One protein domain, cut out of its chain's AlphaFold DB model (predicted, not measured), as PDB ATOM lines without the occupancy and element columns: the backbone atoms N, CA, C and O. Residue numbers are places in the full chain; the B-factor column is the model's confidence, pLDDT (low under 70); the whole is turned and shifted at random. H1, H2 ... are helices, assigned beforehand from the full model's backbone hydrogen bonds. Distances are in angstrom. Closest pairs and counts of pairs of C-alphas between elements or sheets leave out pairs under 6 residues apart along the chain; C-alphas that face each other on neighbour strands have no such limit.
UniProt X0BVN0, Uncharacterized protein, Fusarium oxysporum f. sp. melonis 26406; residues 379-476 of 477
ATOM      1  N   GLU A 379      24.004   2.403   9.961       76.94
ATOM      2  CA  GLU A 379      23.917   1.301   8.996       76.94
ATOM      3  C   GLU A 379      23.276   1.762   7.686       76.94
ATOM      4  O   GLU A 379      23.805   1.464   6.621       76.94
ATOM      5  N   ALA A 380      22.220   2.580   7.747       80.50
ATOM      6  CA  ALA A 380      21.603   3.181   6.564       80.50
ATOM      7  C   ALA A 380      22.611   3.990   5.721       80.50
ATOM      8  O   ALA A 380      22.609   3.894   4.494       80.50
ATOM      9  N   ARG A 381      23.528   4.734   6.365       82.25
ATOM     10  CA  ARG A 381      24.607   5.458   5.666       82.25
ATOM     11  C   ARG A 381      25.648   4.522   5.052       82.25
ATOM     12  O   ARG A 381      26.017   4.738   3.906       82.25
ATOM     13  N   LEU A 382      26.078   3.483   5.772       84.50
ATOM     14  CA  LEU A 382      27.021   2.483   5.250       84.50
ATOM     15  C   LEU A 382      26.438   1.698   4.064       84.50
ATOM     16  O   LEU A 382      27.151   1.400   3.111       84.50
ATOM     17  N   ILE A 383      25.140   1.384   4.102       84.12
ATOM     18  CA  ILE A 383      24.429   0.715   3.006       84.12
ATOM     19  C   ILE A 383      24.366   1.622   1.772       84.12
ATOM     20  O   ILE A 383      24.592   1.140   0.663       84.12
ATOM     21  N   GLU A 384      24.091   2.916   1.940       83.00
ATOM     22  CA  GLU A 384      24.032   3.849   0.809       83.00
ATOM     23  C   GLU A 384      25.428   4.158   0.236       83.00
ATOM     24  O   GLU A 384      25.599   4.164  -0.980       83.00
ATOM     25  N   GLU A 385      26.455   4.287   1.084       87.75
ATOM     26  CA  GLU A 385      27.856   4.419   0.655       87.75
ATOM     27  C   GLU A 385      28.327   3.182  -0.132       87.75
ATOM     28  O   GLU A 385      28.867   3.314  -1.230       87.75
ATOM     29  N   ALA A 386      28.033   1.972   0.357       83.75
ATOM     30  CA  ALA A 386      28.339   0.733  -0.359       83.75
ATOM     31  C   ALA A 386      27.552   0.596  -1.677       83.75
ATOM     32  O   ALA A 386      28.064   0.044  -2.652       83.75
ATOM     33  N   ARG A 387      26.313   1.101  -1.748       84.62
ATOM     34  CA  ARG A 387      25.517   1.125  -2.988       84.62
ATOM     35  C   ARG A 387      26.093   2.077  -4.026       84.62
ATOM     36  O   ARG A 387      26.148   1.705  -5.200       84.62
ATOM     37  N   GLU A 388      26.523   3.266  -3.615       84.00
ATOM     38  CA  GLU A 388      27.198   4.216  -4.500       84.00
ATOM     39  C   GLU A 388      28.547   3.670  -4.980       84.00
ATOM     40  O   GLU A 388      28.815   3.698  -6.180       84.00
ATOM     41  N   ASP A 389      29.345   3.052  -4.106       84.44
ATOM     42  CA  ASP A 389      30.608   2.428  -4.513       84.44
ATOM     43  C   ASP A 389      30.394   1.284  -5.526       84.44
ATOM     44  O   ASP A 389      31.048   1.235  -6.573       84.44
ATOM     45  N   ILE A 390      29.401   0.413  -5.301       83.56
ATOM     46  CA  ILE A 390      29.021  -0.644  -6.256       83.56
ATOM     47  C   ILE A 390      28.513  -0.046  -7.582       83.56
ATOM     48  O   ILE A 390      28.822  -0.582  -8.653       83.56
ATOM     49  N   ARG A 391      27.761   1.065  -7.553       79.69
ATOM     50  CA  ARG A 391      27.334   1.789  -8.767       79.69
ATOM     51  C   ARG A 391      28.533   2.340  -9.536       79.69
ATOM     52  O   ARG A 391      28.594   2.127 -10.745       79.69
ATOM     53  N   ILE A 392      29.486   2.983  -8.863       77.12
ATOM     54  CA  ILE A 392      30.696   3.556  -9.473       77.12
ATOM     55  C   ILE A 392      31.550   2.452 -10.106       77.12
ATOM     56  O   ILE A 392      31.914   2.549 -11.280       77.12
ATOM     57  N   HIS A 393      31.794   1.353  -9.386       73.12
ATOM     58  CA  HIS A 393      32.515   0.190  -9.913       73.12
ATOM     59  C   HIS A 393      31.826  -0.416 -11.145       73.12
ATOM     60  O   HIS A 393      32.493  -0.768 -12.124       73.12
ATOM     61  N   ARG A 394      30.488  -0.498 -11.143       71.81
ATOM     62  CA  ARG A 394      29.712  -0.999 -12.285       71.81
ATOM     63  C   ARG A 394      29.763  -0.049 -13.482       71.81
ATOM     64  O   ARG A 394      30.027  -0.505 -14.589       71.81
ATOM     65  N   GLN A 395      29.598   1.257 -13.264       72.25
ATOM     66  CA  GLN A 395      29.740   2.274 -14.310       72.25
ATOM     67  C   GLN A 395      31.144   2.256 -14.926       72.25
ATOM     68  O   GLN A 395      31.273   2.329 -16.146       72.25
ATOM     69  N   HIS A 396      32.192   2.086 -14.115       69.81
ATOM     70  CA  HIS A 396      33.561   1.955 -14.609       69.81
ATOM     71  C   HIS A 396      33.734   0.701 -15.485       69.81
ATOM     72  O   HIS A 396      34.277   0.786 -16.589       69.81
ATOM     73  N   ALA A 397      33.218  -0.454 -15.049       69.69
ATOM     74  CA  ALA A 397      33.233  -1.685 -15.841       69.69
ATOM     75  C   ALA A 397      32.456  -1.541 -17.166       69.69
ATOM     76  O   ALA A 397      32.952  -1.944 -18.222       69.69
ATOM     77  N   ASP A 398      31.283  -0.903 -17.138       72.06
ATOM     78  CA  ASP A 398      30.478  -0.625 -18.329       72.06
ATOM     79  C   ASP A 398      31.186   0.355 -19.281       72.06
ATOM     80  O   ASP A 398      31.182   0.141 -20.494       72.06
ATOM     81  N   MET A 399      31.866   1.388 -18.769       70.81
ATOM     82  CA  MET A 399      32.663   2.318 -19.581       70.81
ATOM     83  C   MET A 399      33.850   1.626 -20.265       70.81
ATOM     84  O   MET A 399      34.073   1.852 -21.459       70.81
ATOM     85  N   VAL A 400      34.571   0.743 -19.565       70.88
ATOM     86  CA  VAL A 400      35.650  -0.073 -20.154       70.88
ATOM     87  C   VAL A 400      35.091  -1.017 -21.227       70.88
ATOM     88  O   VAL A 400      35.622  -1.079 -22.340       70.88
ATOM     89  N   ALA A 401      33.961  -1.682 -20.965       73.06
ATOM     90  CA  ALA A 401      33.297  -2.538 -21.948       73.06
ATOM     91  C   ALA A 401      32.822  -1.753 -23.189       73.06
ATOM     92  O   ALA A 401      32.972  -2.224 -24.319       73.06
ATOM     93  N   GLN A 402      32.287  -0.540 -23.013       75.31
ATOM     94  CA  GLN A 402      31.904   0.357 -24.109       75.31
ATOM     95  C   GLN A 402      33.117   0.839 -24.916       75.31
ATOM     96  O   GLN A 402      33.050   0.904 -26.145       75.31
ATOM     97  N   ARG A 403      34.248   1.125 -24.259       74.38
ATOM     98  CA  ARG A 403      35.506   1.474 -24.933       74.38
ATOM     99  C   ARG A 403      36.002   0.319 -25.803       74.38
ATOM    100  O   ARG A 403      36.281   0.532 -26.981       74.38
ATOM    101  N   GLY A 404      36.005  -0.903 -25.269       74.88
ATOM    102  CA  GLY A 404      36.330  -2.120 -26.017       74.88
ATOM    103  C   GLY A 404      35.415  -2.357 -27.224       74.88
ATOM    104  O   GLY A 404      35.897  -2.660 -28.315       74.88
ATOM    105  N   LYS A 405      34.100  -2.136 -27.071       78.50
ATOM    106  CA  LYS A 405      33.130  -2.196 -28.181       78.50
ATOM    107  C   LYS A 405      33.445  -1.169 -29.271       78.50
ATOM    108  O   LYS A 405      33.539  -1.552 -30.431       78.50
ATOM    109  N   ARG A 406      33.688   0.100 -28.912       80.31
ATOM    110  CA  ARG A 406      34.073   1.155 -29.874       80.31
ATOM    111  C   ARG A 406      35.369   0.816 -30.611       80.31
ATOM    112  O   ARG A 406      35.437   1.000 -31.820       80.31
ATOM    113  N   MET A 407      36.377   0.296 -29.906       77.88
ATOM    114  CA  MET A 407      37.632  -0.142 -30.526       77.88
ATOM    115  C   MET A 407      37.420  -1.296 -31.509       77.88
ATOM    116  O   MET A 407      37.974  -1.268 -32.605       77.88
ATOM    117  N   PHE A 408      36.577  -2.271 -31.162       78.62
ATOM    118  CA  PHE A 408      36.187  -3.337 -32.084       78.62
ATOM    119  C   PHE A 408      35.464  -2.785 -33.324       78.62
ATOM    120  O   PHE A 408      35.812  -3.169 -34.435       78.62
ATOM    121  N   THR A 409      34.540  -1.829 -33.167       81.88
ATOM    122  CA  THR A 409      33.881  -1.154 -34.302       81.88
ATOM    123  C   THR A 409      34.881  -0.423 -35.204       81.88
ATOM    124  O   THR A 409      34.777  -0.527 -36.420       81.88
ATOM    125  N   TRP A 410      35.889   0.257 -34.646       84.81
ATOM    126  CA  TRP A 410      36.951   0.884 -35.445       84.81
ATOM    127  C   TRP A 410      37.784  -0.131 -36.233       84.81
ATOM    128  O   TRP A 410      38.063   0.105 -37.406       84.81
ATOM    129  N   VAL A 411      38.136  -1.273 -35.633       80.06
ATOM    130  CA  VAL A 411      38.820  -2.367 -36.348       80.06
ATOM    131  C   VAL A 411      37.931  -2.930 -37.463       80.06
ATOM    132  O   VAL A 411      38.419  -3.135 -38.567       80.06
ATOM    133  N   MET A 412      36.633  -3.106 -37.205       78.69
ATOM    134  CA  MET A 412      35.637  -3.605 -38.163       78.69
ATOM    135  C   MET A 412      35.446  -2.677 -39.378       78.69
ATOM    136  O   MET A 412      35.280  -3.146 -40.505       78.69
ATOM    137  N   ILE A 413      35.486  -1.357 -39.153       84.25
ATOM    138  CA  ILE A 413      35.466  -0.333 -40.210       84.25
ATOM    139  C   ILE A 413      36.792  -0.338 -40.979       84.25
ATOM    140  O   ILE A 413      36.791  -0.266 -42.204       84.25
ATOM    141  N   LEU A 414      37.929  -0.450 -40.284       82.62
ATOM    142  CA  LEU A 414      39.242  -0.476 -40.929       82.62
ATOM    143  C   LEU A 414      39.407  -1.698 -41.843       82.62
ATOM    144  O   LEU A 414      39.971  -1.557 -42.925       82.62
ATOM    145  N   THR A 415      38.895  -2.869 -41.448       79.56
ATOM    146  CA  THR A 415      38.893  -4.047 -42.326       79.56
ATOM    147  C   THR A 415      38.011  -3.831 -43.547       79.56
ATOM    148  O   THR A 415      38.489  -4.090 -44.639       79.56
ATOM    149  N   LEU A 416      36.822  -3.232 -43.392       80.50
ATOM    150  CA  LEU A 416      35.922  -2.939 -44.516       80.50
ATOM    151  C   LEU A 416      36.564  -2.056 -45.600       80.50
ATOM    152  O   LEU A 416      36.244  -2.231 -46.763       80.50
ATOM    153  N   PHE A 417      37.436  -1.103 -45.252       78.81
ATOM    154  CA  PHE A 417      38.149  -0.290 -46.253       78.81
ATOM    155  C   PHE A 417      39.442  -0.941 -46.767       78.81
ATOM    156  O   PHE A 417      39.904  -0.611 -47.859       78.81
ATOM    157  N   PHE A 418      40.042  -1.843 -45.988       80.38
ATOM    158  CA  PHE A 418      41.318  -2.484 -46.294       80.38
ATOM    159  C   PHE A 418      41.223  -3.999 -46.041       80.38
ATOM    160  O   PHE A 418      41.679  -4.469 -44.989       80.38
ATOM    161  N   PRO A 419      40.714  -4.793 -47.008       72.75
ATOM    162  CA  PRO A 419      40.457  -6.226 -46.821       72.75
ATOM    163  C   PRO A 419      41.696  -7.020 -46.380       72.75
ATOM    164  O   PRO A 419      41.598  -7.976 -45.614       72.75
ATOM    165  N   PHE A 420      42.897  -6.583 -46.776       74.12
ATOM    166  CA  PHE A 420      44.170  -7.188 -46.369       74.12
ATOM    167  C   PHE A 420      44.487  -7.060 -44.867       74.12
ATOM    168  O   PHE A 420      45.274  -7.848 -44.342       74.12
ATOM    169  N   VAL A 421      43.872  -6.117 -44.144       74.75
ATOM    170  CA  VAL A 421      44.049  -5.965 -42.689       74.75
ATOM    171  C   VAL A 421      43.328  -7.084 -41.930       74.75
ATOM    172  O   VAL A 421      43.848  -7.569 -40.922       74.75
ATOM    173  N   GLY A 422      42.183  -7.560 -42.433       73.19
ATOM    174  CA  GLY A 422      41.375  -8.615 -41.807       73.19
ATOM    175  C   GLY A 422      42.154  -9.907 -41.517       73.19
ATOM    176  O   GLY A 422      42.216 -10.318 -40.353       73.19
ATOM    177  N   PRO A 423      42.826 -10.521 -42.512       74.69
ATOM    178  CA  PRO A 423      43.702 -11.673 -42.306       74.69
ATOM    179  C   PRO A 423      44.802 -11.412 -41.270       74.69
ATOM    180  O   PRO A 423      45.037 -12.246 -40.397       74.69
ATOM    181  N   ILE A 424      45.448 -10.240 -41.309       74.81
ATOM    182  CA  ILE A 424      46.559  -9.886 -40.408       74.81
ATOM    183  C   ILE A 424      46.077  -9.775 -38.946       74.81
ATOM    184  O   ILE A 424      46.780 -10.216 -38.028       74.81
ATOM    185  N   VAL A 425      44.858  -9.265 -38.716       73.38
ATOM    186  CA  VAL A 425      44.187  -9.304 -37.401       73.38
ATOM    187  C   VAL A 425      43.905 -10.754 -36.992       73.38
ATOM    188  O   VAL A 425      44.170 -11.147 -35.851       73.38
ATOM    189  N   LEU A 426      43.411 -11.575 -37.924       69.19
ATOM    190  CA  LEU A 426      43.016 -12.961 -37.671       69.19
ATOM    191  C   LEU A 426      44.185 -13.843 -37.209       69.19
ATOM    192  O   LEU A 426      44.061 -14.539 -36.193       69.19
ATOM    193  N   TYR A 427      45.336 -13.737 -37.887       73.06
ATOM    194  CA  TYR A 427      46.596 -14.402 -37.526       73.06
ATOM    195  C   TYR A 427      47.174 -13.934 -36.176       73.06
ATOM    196  O   TYR A 427      48.171 -14.477 -35.710       73.06
ATOM    197  N   GLY A 428      46.569 -12.939 -35.514       62.62
ATOM    198  CA  GLY A 428      46.944 -12.503 -34.166       62.62
ATOM    199  C   GLY A 428      48.220 -11.665 -34.096       62.62
ATOM    200  O   GLY A 428      48.590 -11.232 -33.007       62.62
ATOM    201  N   LYS A 429      48.856 -11.357 -35.235       68.00
ATOM    202  CA  LYS A 429      50.061 -10.511 -35.301       68.00
ATOM    203  C   LYS A 429      49.801  -9.084 -34.789       68.00
ATOM    204  O   LYS A 429      50.711  -8.440 -34.280       68.00
ATOM    205  N   LEU A 430      48.546  -8.629 -34.855       61.72
ATOM    206  CA  LEU A 430      48.085  -7.345 -34.313       61.72
ATOM    207  C   LEU A 430      47.622  -7.405 -32.843       61.72
ATOM    208  O   LEU A 430      47.252  -6.371 -32.296       61.72
ATOM    209  N   ASN A 431      47.677  -8.553 -32.150       63.69
ATOM    210  CA  ASN A 431      47.351  -8.603 -30.714       63.69
ATOM    211  C   ASN A 431      48.258  -7.645 -29.904       63.69
ATOM    212  O   ASN A 431      47.780  -6.959 -29.005       63.69
ATOM    213  N   SER A 432      49.543  -7.529 -30.267       58.12
ATOM    214  CA  SER A 432      50.500  -6.622 -29.608       58.12
ATOM    215  C   SER A 432      50.258  -5.140 -29.914       58.12
ATOM    216  O   SER A 432      50.466  -4.295 -29.049       58.12
ATOM    217  N   THR A 433      49.804  -4.792 -31.122       64.75
ATOM    218  CA  THR A 433      49.472  -3.396 -31.467       64.75
ATOM    219  C   THR A 433      48.135  -2.977 -30.862       64.75
ATOM    220  O   THR A 433      47.984  -1.835 -30.443       64.75
ATOM    221  N   ILE A 434      47.178  -3.907 -30.765       64.94
ATOM    222  CA  ILE A 434      45.889  -3.693 -30.097       64.94
ATOM    223  C   ILE A 434      46.088  -3.544 -28.585       64.94
ATOM    224  O   ILE A 434      45.505  -2.636 -27.995       64.94
ATOM    225  N   SER A 435      46.951  -4.351 -27.955       63.56
ATOM    226  CA  SER A 435      47.261  -4.181 -26.529       63.56
ATOM    227  C   SER A 435      48.026  -2.882 -26.255       63.56
ATOM    228  O   SER A 435      47.716  -2.202 -25.281       63.56
ATOM    229  N   TRP A 436      48.939  -2.463 -27.143       59.44
ATOM    230  CA  TRP A 436      49.607  -1.159 -27.048       59.44
ATOM    231  C   TRP A 436      48.613   0.007 -27.167       59.44
ATOM    232  O   TRP A 436      48.579   0.880 -26.303       59.44
ATOM    233  N   TYR A 437      47.731  -0.015 -28.173       62.88
ATOM    234  CA  TYR A 437      46.722   1.032 -28.366       62.88
ATOM    235  C   TYR A 437      45.712   1.088 -27.203       62.88
ATOM    236  O   TYR A 437      45.358   2.166 -26.723       62.88
ATOM    237  N   THR A 438      45.297  -0.071 -26.682       64.69
ATOM    238  CA  THR A 438      44.409  -0.181 -25.508       64.69
ATOM    239  C   THR A 438      45.135  -0.061 -24.162       64.69
ATOM    240  O   THR A 438      44.527  -0.309 -23.128       64.69
ATOM    241  N   HIS A 439      46.418   0.329 -24.142       58.03
ATOM    242  CA  HIS A 439      47.216   0.511 -22.918       58.03
ATOM    243  C   HIS A 439      47.238  -0.730 -21.991       58.03
ATOM    244  O   HIS A 439      47.428  -0.620 -20.782       58.03
ATOM    245  N   GLY A 440      47.058  -1.925 -22.561       55.16
ATOM    246  CA  GLY A 440      46.991  -3.202 -21.851       55.16
ATOM    247  C   GLY A 440      45.587  -3.664 -21.443       55.16
ATOM    248  O   GLY A 440      45.469  -4.803 -20.997       55.16
ATOM    249  N   GLU A 441      44.529  -2.859 -21.630       60.16
ATOM    250  CA  GLU A 441      43.147  -3.218 -21.248       60.16
ATOM    251  C   GLU A 441      42.600  -4.427 -22.037       60.16
ATOM    252  O   GLU A 441      41.796  -5.195 -21.509       60.16
ATOM    253  N   MET A 442      43.040  -4.637 -23.288       58.75
ATOM    254  CA  MET A 442      42.646  -5.789 -24.110       58.75
ATOM    255  C   MET A 442      43.857  -6.471 -24.757       58.75
ATOM    256  O   MET A 442      44.369  -6.036 -25.786       58.75
ATOM    257  N   GLN A 443      44.297  -7.591 -24.176       53.62
ATOM    258  CA  GLN A 443      45.427  -8.381 -24.695       53.62
ATOM    259  C   GLN A 443      45.071  -9.263 -25.910       53.62
ATOM    260  O   GLN A 443      45.959  -9.606 -26.689       53.62
ATOM    261  N   CYS A 444      43.791  -9.605 -26.101       57.81
ATOM    262  CA  CYS A 444      43.287 -10.428 -27.208       57.81
ATOM    263  C   CYS A 444      41.866  -9.988 -27.607       57.81
ATOM    264  O   CYS A 444      41.050  -9.732 -26.723       57.81
ATOM    265  N   LEU A 445      41.524 -10.012 -28.907       62.78
ATOM    266  CA  LEU A 445      40.108 -10.043 -29.323       62.78
ATOM    267  C   LEU A 445      39.417 -11.277 -28.728       62.78
ATOM    268  O   LEU A 445      39.991 -12.374 -28.756       62.78
ATOM    269  N   THR A 446      38.175 -11.117 -28.259       66.50
ATOM    270  CA  THR A 446      37.389 -12.236 -27.723       66.50
ATOM    271  C   THR A 446      37.084 -13.272 -28.810       66.50
ATOM    272  O   THR A 446      37.092 -12.978 -30.010       66.50
ATOM    273  N   LYS A 447      36.836 -14.524 -28.398       66.38
ATOM    274  CA  LYS A 447      36.582 -15.635 -29.333       66.38
ATOM    275  C   LYS A 447      35.369 -15.356 -30.229       66.38
ATOM    276  O   LYS A 447      35.436 -15.615 -31.428       66.38
ATOM    277  N   ASP A 448      34.334 -14.739 -29.672       71.25
ATOM    278  CA  ASP A 448      33.085 -14.436 -30.376       71.25
ATOM    279  C   ASP A 448      33.279 -13.302 -31.396       71.25
ATOM    280  O   ASP A 448      32.853 -13.420 -32.542       71.25
ATOM    281  N   GLN A 449      34.034 -12.257 -31.031       71.19
ATOM    282  CA  GLN A 449      34.446 -11.186 -31.952       71.19
ATOM    283  C   GLN A 449      35.339 -11.696 -33.091       71.19
ATOM    284  O   GLN A 449      35.269 -11.199 -34.213       71.19
ATOM    285  N   ARG A 450      36.177 -12.712 -32.839       73.62
ATOM    286  CA  ARG A 450      36.919 -13.409 -33.904       73.62
ATOM    287  C   ARG A 450      35.986 -14.223 -34.806       73.62
ATOM    288  O   ARG A 450      36.271 -14.340 -35.993       73.62
ATOM    289  N   GLY A 451      34.891 -14.770 -34.274       75.31
ATOM    290  CA  GLY A 451      33.850 -15.449 -35.050       75.31
ATOM    291  C   GLY A 451      33.132 -14.501 -36.012       75.31
ATOM    292  O   GLY A 451      33.095 -14.765 -37.213       75.31
ATOM    293  N   THR A 452      32.651 -13.359 -35.515       80.12
ATOM    294  CA  THR A 452      31.995 -12.344 -36.358       80.12
ATOM    295  C   THR A 452      32.948 -11.742 -37.390       80.12
ATOM    296  O   THR A 452      32.565 -11.597 -38.548       80.12
ATOM    297  N   LEU A 453      34.213 -11.490 -37.027       81.19
ATOM    298  CA  LEU A 453      35.229 -10.997 -37.965       81.19
ATOM    299  C   LEU A 453      35.532 -12.001 -39.094       81.19
ATOM    300  O   LEU A 453      35.722 -11.589 -40.235       81.19
ATOM    301  N   LYS A 454      35.531 -13.317 -38.816       81.00
ATOM    302  CA  LYS A 454      35.641 -14.352 -39.865       81.00
ATOM    303  C   LYS A 454      34.458 -14.319 -40.826       81.00
ATOM    304  O   LYS A 454      34.661 -14.413 -42.031       81.00
ATOM    305  N   GLN A 455      33.240 -14.210 -40.296       82.81
ATOM    306  CA  GLN A 455      32.030 -14.183 -41.116       82.81
ATOM    307  C   GLN A 455      31.986 -12.932 -42.000       82.81
ATOM    308  O   GLN A 455      31.695 -13.049 -43.187       82.81
ATOM    309  N   GLN A 456      32.342 -11.763 -41.453       84.19
ATOM    310  CA  GLN A 456      32.500 -10.538 -42.237       84.19
ATOM    311  C   GLN A 456      33.534 -10.729 -43.349       84.19
ATOM    312  O   GLN A 456      33.203 -10.496 -44.503       84.19
ATOM    313  N   LEU A 457      34.741 -11.206 -43.026       83.88
ATOM    314  CA  LEU A 457      35.817 -11.370 -44.010       83.88
ATOM    315  C   LEU A 457      35.443 -12.344 -45.144       83.88
ATOM    316  O   LEU A 457      35.864 -12.148 -46.279       83.88
ATOM    317  N   LEU A 458      34.629 -13.367 -44.862       84.88
ATOM    318  CA  LEU A 458      34.104 -14.286 -45.878       84.88
ATOM    319  C   LEU A 458      33.101 -13.585 -46.807       84.88
ATOM    320  O   LEU A 458      33.225 -13.697 -48.023       84.88
ATOM    321  N   VAL A 459      32.140 -12.833 -46.257       88.56
ATOM    322  CA  VAL A 459      31.190 -12.034 -47.056       88.56
ATOM    323  C   VAL A 459      31.935 -10.997 -47.900       88.56
ATOM    324  O   VAL A 459      31.678 -10.855 -49.092       88.56
ATOM    325  N   GLU A 460      32.902 -10.315 -47.297       86.31
ATOM    326  CA  GLU A 460      33.761  -9.311 -47.915       86.31
ATOM    327  C   GLU A 460      34.565  -9.897 -49.091       86.31
ATOM    328  O   GLU A 460      34.577  -9.319 -50.177       86.31
ATOM    329  N   ALA A 461      35.122 -11.104 -48.930       83.75
ATOM    330  CA  ALA A 461      35.826 -11.838 -49.984       83.75
ATOM    331  C   ALA A 461      34.938 -12.284 -51.166       83.75
ATOM    332  O   ALA A 461      35.479 -12.632 -52.212       83.75
ATOM    333  N   VAL A 462      33.605 -12.263 -51.034       89.62
ATOM    334  CA  VAL A 462      32.655 -12.515 -52.140       89.62
ATOM    335  C   VAL A 462      32.150 -11.203 -52.750       89.62
ATOM    336  O   VAL A 462      32.038 -11.085 -53.969       89.62
ATOM    337  N   VAL A 463      31.881 -10.193 -51.920       90.19
ATOM    338  CA  VAL A 463      31.361  -8.891 -52.366       90.19
ATOM    339  C   VAL A 463      32.411  -8.101 -53.153       90.19
ATOM    340  O   VAL A 463      32.083  -7.547 -54.200       90.19
ATOM    341  N   TYR A 464      33.674  -8.085 -52.717       88.31
ATOM    342  CA  TYR A 464      34.734  -7.373 -53.437       88.31
ATOM    343  C   TYR A 464      34.967  -7.853 -54.876       88.31
ATOM    344  O   TYR A 464      34.928  -7.003 -55.766       88.31
ATOM    345  N   PRO A 465      35.176  -9.154 -55.168       88.62
ATOM    346  CA  PRO A 465      35.336  -9.597 -56.550       88.62
ATOM    347  C   PRO A 465      34.071  -9.359 -57.380       88.62
ATOM    348  O   PRO A 465      34.194  -8.980 -58.539       88.62
ATOM    349  N   ALA A 466      32.866  -9.481 -56.806       91.88
ATOM    350  CA  ALA A 466      31.629  -9.152 -57.517       91.88
ATOM    351  C   ALA A 466      31.566  -7.666 -57.927       91.88
ATOM    352  O   ALA A 466      31.225  -7.361 -59.069       91.88
ATOM    353  N   ILE A 467      31.956  -6.745 -57.037       92.56
ATOM    354  CA  ILE A 467      32.055  -5.307 -57.345       92.56
ATOM    355  C   ILE A 467      33.150  -5.042 -58.386       92.56
ATOM    356  O   ILE A 467      32.917  -4.288 -59.326       92.56
ATOM    357  N   ILE A 468      34.323  -5.672 -58.264       92.56
ATOM    358  CA  ILE A 468      35.429  -5.515 -59.224       92.56
ATOM    359  C   ILE A 468      35.014  -6.001 -60.619       92.56
ATOM    360  O   ILE A 468      35.273  -5.305 -61.594       92.56
ATOM    361  N   ILE A 469      34.323  -7.141 -60.723       93.69
ATOM    362  CA  ILE A 469      33.784  -7.653 -61.993       93.69
ATOM    363  C   ILE A 469      32.738  -6.685 -62.558       93.69
ATOM    364  O   ILE A 469      32.821  -6.326 -63.728       93.69
ATOM    365  N   ALA A 470      31.792  -6.212 -61.740       94.06
ATOM    366  CA  ALA A 470      30.760  -5.275 -62.188       94.06
ATOM    367  C   ALA A 470      31.355  -3.951 -62.703       94.06
ATOM    368  O   ALA A 470      30.960  -3.474 -63.764       94.06
ATOM    369  N   LEU A 471      32.347  -3.389 -61.999       94.19
ATOM    370  CA  LEU A 471      33.083  -2.204 -62.446       94.19
ATOM    371  C   LEU A 471      33.905  -2.492 -63.710       94.19
ATOM    372  O   LEU A 471      33.888  -1.688 -64.634       94.19
ATOM    373  N   SER A 472      34.582  -3.641 -63.784       95.12
ATOM    374  CA  SER A 472      35.360  -4.036 -64.965       95.12
ATOM    375  C   SER A 472      34.489  -4.192 -66.209       95.12
ATOM    376  O   SER A 472      34.937  -3.838 -67.290       95.12
ATOM    377  N   VAL A 473      33.263  -4.709 -66.075       96.56
ATOM    378  CA  VAL A 473      32.297  -4.780 -67.181       96.56
ATOM    379  C   VAL A 473      31.775  -3.384 -67.516       96.56
ATOM    380  O   VAL A 473      31.738  -3.024 -68.685       96.56
ATOM    381  N   HIS A 474      31.431  -2.572 -66.513       95.31
ATOM    382  CA  HIS A 474      30.903  -1.221 -66.725       95.31
ATOM    383  C   HIS A 474      31.890  -0.274 -67.427       95.31
ATOM    384  O   HIS A 474      31.456   0.524 -68.243       95.31
ATOM    385  N   TYR A 475      33.192  -0.380 -67.140       94.19
ATOM    386  CA  TYR A 475      34.248   0.399 -67.804       94.19
ATOM    387  C   TYR A 475      34.826  -0.273 -69.066       94.19
ATOM    388  O   TYR A 475      35.744   0.272 -69.677       94.19
ATOM    389  N   SER A 476      34.331  -1.457 -69.444       88.69
ATOM    390  CA  SER A 476      34.692  -2.155 -70.690       88.69
ATOM    391  C   SER A 476      33.634  -1.986 -71.794       88.69
ATOM    392  O   SER A 476      33.811  -2.542 -72.882       88.69
TER     393      SER A 476
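This is residues 379 to 476 of the 477 residues of an uncharacterized protein of Fusarium oxysporum f. sp. melonis 26406 (UniProt X0BVN0). Two long helices, H1 and H4, run the same way and overlap over only part of their lengths, making a long thin rod with a free helical arm at each end: residues 379 to 399 of H1 stick out at one end and residues 465 to 476, of which 465 to 474 belong to H4, at the other. Beside the overlap the chain folds back through two short helices, H2 and H3, and a loop, which make a small, loosely joined bulge on one side of the rod. The printed part has 98 residues with four named helices, in the order H1, H2, H3, H4, and no named strand; its class is all helix, and 80 of the 98 residues are in the named helices. The whole is extended, with a radius of gyration of the C-alphas of 20.5 A and spans of 80 by 26 by 19 A.

Find C-alpha 379 at (23.917, 1.301, 8.996), where H1 begins; from there it runs through residues 379 to 417, 57.1 A from first to last C-alpha, with z falling to C-alpha 417 at (38.149, -0.290, -46.253). It is the longest helix, with 39 residues. A tight link of 3 residues takes you to H2, residues 421 to 426, 8.7 A long. A second tight link, of 4 residues, leads to H3, residues 431 to 437, 9.9 A long. After a short link of 9 residues, look for C-alpha 447 at (36.582, -15.635, -29.333), where H4 begins; it holds residues 447 to 474 and is 40.5 A long, ending at C-alpha 474 at (30.903, -1.221, -66.725).

Start with H1 and look at its residues 414 to 415, which alone touch H2. H1 and H2 only just touch, with 3 pairs of C-alphas within 8 A, and touch only at the corner by their link; the closest C-alphas are those of Thr 415 and Gly 422, 5.2 A apart. Their lines stand at a steep tilt of 55 degrees, opposite ways. Next compare H1 with H4: they are close but not clearly touching, the closest C-alphas being those of Met 412 and Leu 453, 7.4 A apart, at a shallow tilt of 29 degrees, the same way. H4 touches H2 with its residues 450 to 457 alone; the closest C-alphas are those of Gly 422 and Leu 457, 6.6 A apart. These two run opposite ways at a shallow tilt of 30 degrees. H3 touches no helix. It is close to H2 but not clearly touching it, the closest C-alphas being those of Val 425 and Asn 431 at 7.4 A, with a steep tilt of 62 degrees, opposite ways. H3 is apart from both H1 and H4. In the backbones of H1, H2 and H3 each O i to N i+4 pair is within hydrogen-bond range; in H4, 23 of 24 are.

Go from Glu 379 to Ser 476 and you have the two C-alphas farthest apart, at 80.5 A. Leave out the stretches that stand free, and the body of 65 residues spans 35 by 22 by 20 A, with a radius of gyration of 11.6 A. The printed part has no cut, and no link between its helices is long. In the B-factor column the mean pLDDT of the printed part is 77.1; the model's confidence is under 70 in 23 residues, namely 396 to 397, 426 and 428 to 447. H3 has a mean of 62, and H4 a mean of 86.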